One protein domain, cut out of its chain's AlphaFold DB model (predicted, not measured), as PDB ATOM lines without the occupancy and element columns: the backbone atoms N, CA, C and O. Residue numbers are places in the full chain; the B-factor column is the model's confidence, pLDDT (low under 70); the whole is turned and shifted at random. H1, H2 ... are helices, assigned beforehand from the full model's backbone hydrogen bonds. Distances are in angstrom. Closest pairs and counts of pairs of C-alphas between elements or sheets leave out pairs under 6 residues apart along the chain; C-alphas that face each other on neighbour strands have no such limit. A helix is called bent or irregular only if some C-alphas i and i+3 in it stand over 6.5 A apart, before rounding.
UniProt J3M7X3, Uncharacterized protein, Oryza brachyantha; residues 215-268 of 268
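What this domain is: This is residues 215 to 268 of the 268 residues of an uncharacterized protein of Oryza brachyantha (UniProt J3M7X3). Two helices of equal residue count, H1 and H2, lie side by side as a helical hairpin, and a short third helix, H3, is set off from this pair, crosswise to H2 and near it without clearly touching. The loop that joins H1 to H2 holds a small antiparallel pairing, residues 233 to 234 with residues 237 to 238. The printed part has 54 residues with three named helices, in the order H1, H2, H3, and no named strand; the class is all helix. The whole is compact, with a radius of gyration of the C-alphas of 10.3 A, and its C-alphas span 29 by 20 by 17 A, an outline that is only just rounded.

How they stand to each other: H1, residues 215 to 229, and H2, residues 240 to 254, touch, with 11 pairs of C-alphas within 8 A. Their closest C-alphas are those of Gln 227 and Gly 242, 6.1 A apart. They run opposite ways at a shallow tilt of 33 degrees, only just short of steep, and form a hairpin. Their centres are 9.9 A apart. H3, residues 260 to 266, is close to H2 but not clearly touching it, with 2 pairs of C-alphas within 8 A. The closest C-alphas of H2 and H3 are those of Trp 243 and Lys 260, 7.1 A apart. The lines of H2 and H3 are about perpendicular, but only just, at 72 degrees. H1 and H3 are apart. In H1, H2 and H3 every pair of O i and N i+4 is within hydrogen-bond range.

Where its parts are: H1 begins at Glu 215, with its C-alpha at (5.959, -27.480, 29.434), and ends at Asp 229, 21.6 A from first to last C-alpha. H2 runs from Lys 240, with its C-alpha at (4.291, -3.183, 35.771), to Thr 254, over 21.3 A. H3 runs from Lys 260 to Arg 266, over 10.0 A, and its last C-alpha is at (6.018, -15.092, 22.780). None of the three helices is bent or irregular.

The domain as a whole: The two C-alphas farthest apart are those of Arg 235 and Gly 255, at 30.5 A. The C-alphas of Glu 215 and Arg 268, the first and last printed residues, are 18.5 A apart. Arg 268 is also the chain's last residue. The link from H1 to H2, with 10 residues between them, is short, and the link from H2 to H3, with 5 residues, is tight. The printed part has no cut. The mean pLDDT of the printed part is 94.1, and no printed residue is under 70.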
ATOM      1  N   GLU A 215       6.170 -27.595  27.983       96.06
ATOM      2  CA  GLU A 215       5.959 -27.480  29.434       96.06
ATOM      3  C   GLU A 215       6.154 -26.037  29.922       96.06
ATOM      4  O   GLU A 215       5.261 -25.466  30.545       96.06
ATOM      5  N   ASN A 216       7.260 -25.391  29.540       94.88
ATOM      6  CA  ASN A 216       7.533 -23.993  29.885       94.88
ATOM      7  C   ASN A 216       6.466 -23.037  29.328       94.88
ATOM      8  O   ASN A 216       6.087 -22.071  29.991       94.88
ATOM      9  N   THR A 217       5.956 -23.305  28.122       95.19
ATOM     10  CA  THR A 217       4.871 -22.512  27.527       95.19
ATOM     11  C   THR A 217       3.566 -22.695  28.312       95.19
ATOM     12  O   THR A 217       2.896 -21.702  28.586       95.19
ATOM     13  N   VAL A 218       3.229 -23.918  28.740       96.75
ATOM     14  CA  VAL A 218       2.049 -24.193  29.584       96.75
ATOM     15  C   VAL A 218       2.160 -23.480  30.936       96.75
ATOM     16  O   VAL A 218       1.220 -22.788  31.333       96.75
ATOM     17  N   THR A 219       3.317 -23.559  31.599       96.38
ATOM     18  CA  THR A 219       3.596 -22.839  32.853       96.38
ATOM     19  C   THR A 219       3.448 -21.326  32.683       96.38
ATOM     20  O   THR A 219       2.785 -20.675  33.490       96.38
ATOM     21  N   PHE A 220       3.992 -20.752  31.602       96.44
ATOM     22  CA  PHE A 220       3.810 -19.332  31.292       96.44
ATOM     23  C   PHE A 220       2.332 -18.964  31.092       96.44
ATOM     24  O   PHE A 220       1.873 -17.985  31.681       96.44
ATOM     25  N   CYS A 221       1.571 -19.750  30.324       96.19
ATOM     26  CA  CYS A 221       0.140 -19.515  30.124       96.19
ATOM     27  C   CYS A 221      -0.652 -19.581  31.441       96.19
ATOM     28  O   CYS A 221      -1.482 -18.709  31.686       96.19
ATOM     29  N   SER A 222      -0.370 -20.555  32.312       97.00
ATOM     30  CA  SER A 222      -1.021 -20.677  33.626       97.00
ATOM     31  C   SER A 222      -0.778 -19.439  34.506       97.00
ATOM     32  O   SER A 222      -1.728 -18.828  35.000       97.00
ATOM     33  N   ILE A 223       0.479 -18.986  34.604       96.81
ATOM     34  CA  ILE A 223       0.843 -17.764  35.342       96.81
ATOM     35  C   ILE A 223       0.199 -16.518  34.705       96.81
ATOM     36  O   ILE A 223      -0.223 -15.604  35.417       96.81
ATOM     37  N   TRP A 224       0.093 -16.473  33.374       95.69
ATOM     38  CA  TRP A 224      -0.538 -15.370  32.649       95.69
ATOM     39  C   TRP A 224      -2.034 -15.240  32.968       95.69
ATOM     40  O   TRP A 224      -2.492 -14.132  33.255       95.69
ATOM     41  N   TYR A 225      -2.784 -16.349  32.979       95.88
ATOM     42  CA  TYR A 225      -4.207 -16.342  33.342       95.88
ATOM     43  C   TYR A 225      -4.429 -15.884  34.789       95.88
ATOM     44  O   TYR A 225      -5.202 -14.952  35.005       95.88
ATOM     45  N   HIS A 226      -3.645 -16.387  35.748       96.12
ATOM     46  CA  HIS A 226      -3.703 -15.931  37.145       96.12
ATOM     47  C   HIS A 226      -3.512 -14.399  37.276       96.12
ATOM     48  O   HIS A 226      -4.110 -13.750  38.138       96.12
ATOM     49  N   GLN A 227      -2.706 -13.772  36.411       95.56
ATOM     50  CA  GLN A 227      -2.512 -12.315  36.418       95.56
ATOM     51  C   GLN A 227      -3.654 -11.533  35.744       95.56
ATOM     52  O   GLN A 227      -3.875 -10.362  36.076       95.56
ATOM     53  N   ILE A 228      -4.417 -12.166  34.848       95.31
ATOM     54  CA  ILE A 228      -5.690 -11.628  34.349       95.31
ATOM     55  C   ILE A 228      -6.727 -11.633  35.481       95.31
ATOM     56  O   ILE A 228      -7.346 -10.594  35.727       95.31
ATOM     57  N   ASP A 229      -6.847 -12.739  36.219       95.75
ATOM     58  CA  ASP A 229      -7.800 -12.887  37.331       95.75
ATOM     59  C   ASP A 229      -7.502 -11.908  38.482       95.75
ATOM     60  O   ASP A 229      -8.406 -11.249  39.003       95.75
ATOM     61  N   ASN A 230      -6.215 -11.680  38.772       94.00
ATOM     62  CA  ASN A 230      -5.733 -10.638  39.691       94.00
ATOM     63  C   ASN A 230      -6.008  -9.190  39.217       94.00
ATOM     64  O   ASN A 230      -5.625  -8.239  39.901       94.00
ATOM     65  N   LYS A 231      -6.632  -8.982  38.047       94.75
ATOM     66  CA  LYS A 231      -6.898  -7.665  37.425       94.75
ATOM     67  C   LYS A 231      -5.631  -6.849  37.116       94.75
ATOM     68  O   LYS A 231      -5.704  -5.643  36.864       94.75
ATOM     69  N   ASN A 232      -4.470  -7.505  37.051       93.81
ATOM     70  CA  ASN A 232      -3.218  -6.887  36.608       93.81
ATOM     71  C   ASN A 232      -3.158  -6.703  35.081       93.81
ATOM     72  O   ASN A 232      -2.284  -5.995  34.583       93.81
ATOM     73  N   TYR A 233      -4.120  -7.257  34.339       94.31
ATOM     74  CA  TYR A 233      -4.308  -7.029  32.908       94.31
ATOM     75  C   TYR A 233      -5.426  -6.004  32.649       94.31
ATOM     76  O   TYR A 233      -6.606  -6.287  32.850       94.31
ATOM     77  N   ILE A 234      -5.069  -4.798  32.192       91.88
ATOM     78  CA  ILE A 234      -6.015  -3.693  31.966       91.88
ATOM     79  C   ILE A 234      -5.890  -3.192  30.524       91.88
ATOM     80  O   ILE A 234      -4.804  -2.845  30.068       91.88
ATOM     81  N   ARG A 235      -7.020  -3.112  29.802       92.81
ATOM     82  CA  ARG A 235      -7.101  -2.592  28.415       92.81
ATOM     83  C   ARG A 235      -6.124  -3.269  27.434       92.81
ATOM     84  O   ARG A 235      -5.543  -2.607  26.581       92.81
ATOM     85  N   GLY A 236      -5.929  -4.581  27.567       90.56
ATOM     86  CA  GLY A 236      -5.003  -5.339  26.715       90.56
ATOM     87  C   GLY A 236      -3.524  -5.226  27.113       90.56
ATOM     88  O   GLY A 236      -2.665  -5.753  26.414       90.56
ATOM     89  N   VAL A 237      -3.205  -4.540  28.217       93.06
ATOM     90  CA  VAL A 237      -1.829  -4.318  28.675       93.06
ATOM     91  C   VAL A 237      -1.658  -4.841  30.100       93.06
ATOM     92  O   VAL A 237      -2.394  -4.478  31.016       93.06
ATOM     93  N   MET A 238      -0.646  -5.685  30.293       95.38
ATOM     94  CA  MET A 238      -0.234  -6.168  31.611       95.38
ATOM     95  C   MET A 238       0.513  -5.060  32.374       95.38
ATOM     96  O   MET A 238       1.440  -4.442  31.835       95.38
ATOM     97  N   GLN A 239       0.103  -4.793  33.617       96.50
ATOM     98  CA  GLN A 239       0.681  -3.765  34.490       96.50
ATOM     99  C   GLN A 239       2.140  -4.068  34.881       96.50
ATOM    100  O   GLN A 239       2.588  -5.213  34.843       96.50
ATOM    101  N   LYS A 240       2.887  -3.040  35.324       95.06
ATOM    102  CA  LYS A 240       4.291  -3.183  35.771       95.06
ATOM    103  C   LYS A 240       4.448  -4.219  36.895       95.06
ATOM    104  O   LYS A 240       5.429  -4.954  36.886       95.06
ATOM    105  N   ASN A 241       3.482  -4.296  37.813       94.88
ATOM    106  CA  ASN A 241       3.490  -5.266  38.909       94.88
ATOM    107  C   ASN A 241       3.231  -6.686  38.387       94.88
ATOM    108  O   ASN A 241       4.046  -7.564  38.633       94.88
ATOM    109  N   GLY A 242       2.204  -6.880  37.547       96.06
ATOM    110  CA  GLY A 242       1.949  -8.168  36.889       96.06
ATOM    111  C   GLY A 242       3.156  -8.696  36.103       96.06
ATOM    112  O   GLY A 242       3.471  -9.875  36.189       96.06
ATOM    113  N   TRP A 243       3.909  -7.829  35.409       95.56
ATOM    114  CA  TRP A 243       5.164  -8.239  34.759       95.56
ATOM    115  C   TRP A 243       6.237  -8.726  35.740       95.56
ATOM    116  O   TRP A 243       6.923  -9.696  35.423       95.56
ATOM    117  N   LYS A 244       6.395  -8.082  36.906       95.56
ATOM    118  CA  LYS A 244       7.338  -8.539  37.941       95.56
ATOM    119  C   LYS A 244       6.938  -9.914  38.474       95.56
ATOM    120  O   LYS A 244       7.772 -10.816  38.472       95.56
ATOM    121  N   ASP A 245       5.666 -10.084  38.833       96.12
ATOM    122  CA  ASP A 245       5.120 -11.360  39.301       96.12
ATOM    123  C   ASP A 245       5.308 -12.483  38.274       96.12
ATOM    124  O   ASP A 245       5.691 -13.588  38.649       96.12
ATOM    125  N   ILE A 246       5.057 -12.215  36.985       96.25
ATOM    126  CA  ILE A 246       5.242 -13.200  35.907       96.25
ATOM    127  C   ILE A 246       6.696 -13.662  35.860       96.25
ATOM    128  O   ILE A 246       6.942 -14.863  35.901       96.25
ATOM    129  N   ILE A 247       7.649 -12.724  35.816       95.31
ATOM    130  CA  ILE A 247       9.084 -13.039  35.757       95.31
ATOM    131  C   ILE A 247       9.502 -13.845  36.999       95.31
ATOM    132  O   ILE A 247      10.169 -14.870  36.867       95.31
ATOM    133  N   GLN A 248       9.072 -13.423  38.192       95.50
ATOM    134  CA  GLN A 248       9.419 -14.074  39.455       95.50
ATOM    135  C   GLN A 248       8.824 -15.485  39.568       95.50
ATOM    136  O   GLN A 248       9.562 -16.438  39.813       95.50
ATOM    137  N   ARG A 249       7.511 -15.646  39.354       95.88
ATOM    138  CA  ARG A 249       6.827 -16.951  39.432       95.88
ATOM    139  C   ARG A 249       7.334 -17.915  38.361       95.88
ATOM    140  O   ARG A 249       7.551 -19.087  38.652       95.88
ATOM    141  N   TYR A 250       7.579 -17.424  37.146       96.31
ATOM    142  CA  TYR A 250       8.122 -18.237  36.059       96.31
ATOM    143  C   TYR A 250       9.547 -18.716  36.365       96.31
ATOM    144  O   TYR A 250       9.855 -19.889  36.154       96.31
ATOM    145  N   HIS A 251      10.398 -17.846  36.922       94.94
ATOM    146  CA  HIS A 251      11.739 -18.227  37.362       94.94
ATOM    147  C   HIS A 251      11.702 -19.278  38.480       94.94
ATOM    148  O   HIS A 251      12.427 -20.263  38.395       94.94
ATOM    149  N   ILE A 252      10.825 -19.122  39.480       95.75
ATOM    150  CA  ILE A 252      10.657 -20.109  40.561       95.75
ATOM    151  C   ILE A 252      10.201 -21.470  40.005       95.75
ATOM    152  O   ILE A 252      10.722 -22.500  40.418       95.75
ATOM    153  N   ALA A 253       9.270 -21.481  39.046       95.25
ATOM    154  CA  ALA A 253       8.717 -22.714  38.485       95.25
ATOM    155  C   ALA A 253       9.642 -23.436  37.484       95.25
ATOM    156  O   ALA A 253       9.542 -24.651  37.337       95.25
ATOM    157  N   THR A 254      10.514 -22.713  36.768       93.81
ATOM    158  CA  THR A 254      11.314 -23.274  35.654       93.81
ATOM    159  C   THR A 254      12.831 -23.190  35.843       93.81
ATOM    160  O   THR A 254      13.575 -23.772  35.055       93.81
ATOM    161  N   GLY A 255      13.317 -22.425  36.826       93.31
ATOM    162  CA  GLY A 255      14.735 -22.076  36.968       93.31
ATOM    163  C   GLY A 255      15.282 -21.167  35.855       93.31
ATOM    164  O   GLY A 255      16.487 -20.934  35.790       93.31
ATOM    165  N   LEU A 256      14.431 -20.653  34.955       91.62
ATOM    166  CA  LEU A 256      14.843 -19.840  33.810       91.62
ATOM    167  C   LEU A 256      14.469 -18.368  34.007       91.62
ATOM    168  O   LEU A 256      13.294 -18.014  34.094       91.62
ATOM    169  N   LEU A 257      15.473 -17.489  33.998       92.56
ATOM    170  CA  LEU A 257      15.259 -16.046  33.911       92.56
ATOM    171  C   LEU A 257      15.031 -15.635  32.457       92.56
ATOM    172  O   LEU A 257      15.948 -15.679  31.634       92.56
ATOM    173  N   HIS A 258      13.799 -15.227  32.156       92.62
ATOM    174  CA  HIS A 258      13.422 -14.611  30.884       92.62
ATOM    175  C   HIS A 258      13.170 -13.113  31.072       92.62
ATOM    176  O   HIS A 258      12.620 -12.682  32.088       92.62
ATOM    177  N   SER A 259      13.552 -12.311  30.081       92.19
ATOM    178  CA  SER A 259      13.272 -10.874  30.077       92.19
ATOM    179  C   SER A 259      11.830 -10.589  29.649       92.19
ATOM    180  O   SER A 259      11.184 -11.380  28.954       92.19
ATOM    181  N   LYS A 260      11.320  -9.410  30.018       92.50
ATOM    182  CA  LYS A 260       9.979  -8.949  29.631       92.50
ATOM    183  C   LYS A 260       9.775  -8.977  28.110       92.50
ATOM    184  O   LYS A 260       8.703  -9.339  27.635       92.50
ATOM    185  N   GLU A 261      10.803  -8.619  27.349       91.56
ATOM    186  CA  GLU A 261      10.797  -8.578  25.884       91.56
ATOM    187  C   GLU A 261      10.667  -9.988  25.294       91.56
ATOM    188  O   GLU A 261       9.954 -10.174  24.309       91.56
ATOM    189  N   GLN A 262      11.289 -10.994  25.924       92.88
ATOM    190  CA  GLN A 262      11.155 -12.398  25.527       92.88
ATOM    191  C   GLN A 262       9.718 -12.897  25.746       92.88
ATOM    192  O   GLN A 262       9.143 -13.495  24.835       92.88
ATOM    193  N   PHE A 263       9.098 -12.587  26.893       93.31
ATOM    194  CA  PHE A 263       7.681 -12.895  27.137       93.31
ATOM    195  C   PHE A 263       6.746 -12.175  26.151       93.31
ATOM    196  O   PHE A 263       5.833 -12.786  25.599       93.31
ATOM    197  N   GLN A 264       6.981 -10.887  25.879       92.19
ATOM    198  CA  GLN A 264       6.187 -10.124  24.906       92.19
ATOM    199  C   GLN A 264       6.337 -10.649  23.474       92.19
ATOM    200  O   GLN A 264       5.365 -10.638  22.722       92.19
ATOM    201  N   GLY A 265       7.527 -11.126  23.098       91.25
ATOM    202  CA  GLY A 265       7.767 -11.774  21.810       91.25
ATOM    203  C   GLY A 265       7.050 -13.118  21.657       91.25
ATOM    204  O   GLY A 265       6.749 -13.504  20.535       91.25
ATOM    205  N   ARG A 266       6.743 -13.808  22.765       89.50
ATOM    206  CA  ARG A 266       6.018 -15.092  22.780       89.50
ATOM    207  C   ARG A 266       4.491 -14.946  22.742       89.50
ATOM    208  O   ARG A 266       3.812 -15.915  22.422       89.50
ATOM    209  N   LEU A 267       3.961 -13.764  23.067       85.69
ATOM    210  CA  LEU A 267       2.521 -13.458  23.084       85.69
ATOM    211  C   LEU A 267       1.984 -12.935  21.730       85.69
ATOM    212  O   LEU A 267       0.802 -12.613  21.627       85.69
ATOM    213  N   ARG A 268       2.855 -12.778  20.726       78.31
ATOM    214  CA  ARG A 268       2.516 -12.338  19.363       78.31
ATOM    215  C   ARG A 268       2.386 -13.526  18.418       78.31
ATOM    216  O   ARG A 268       1.521 -13.419  17.528       78.31
TER     217      ARG A 268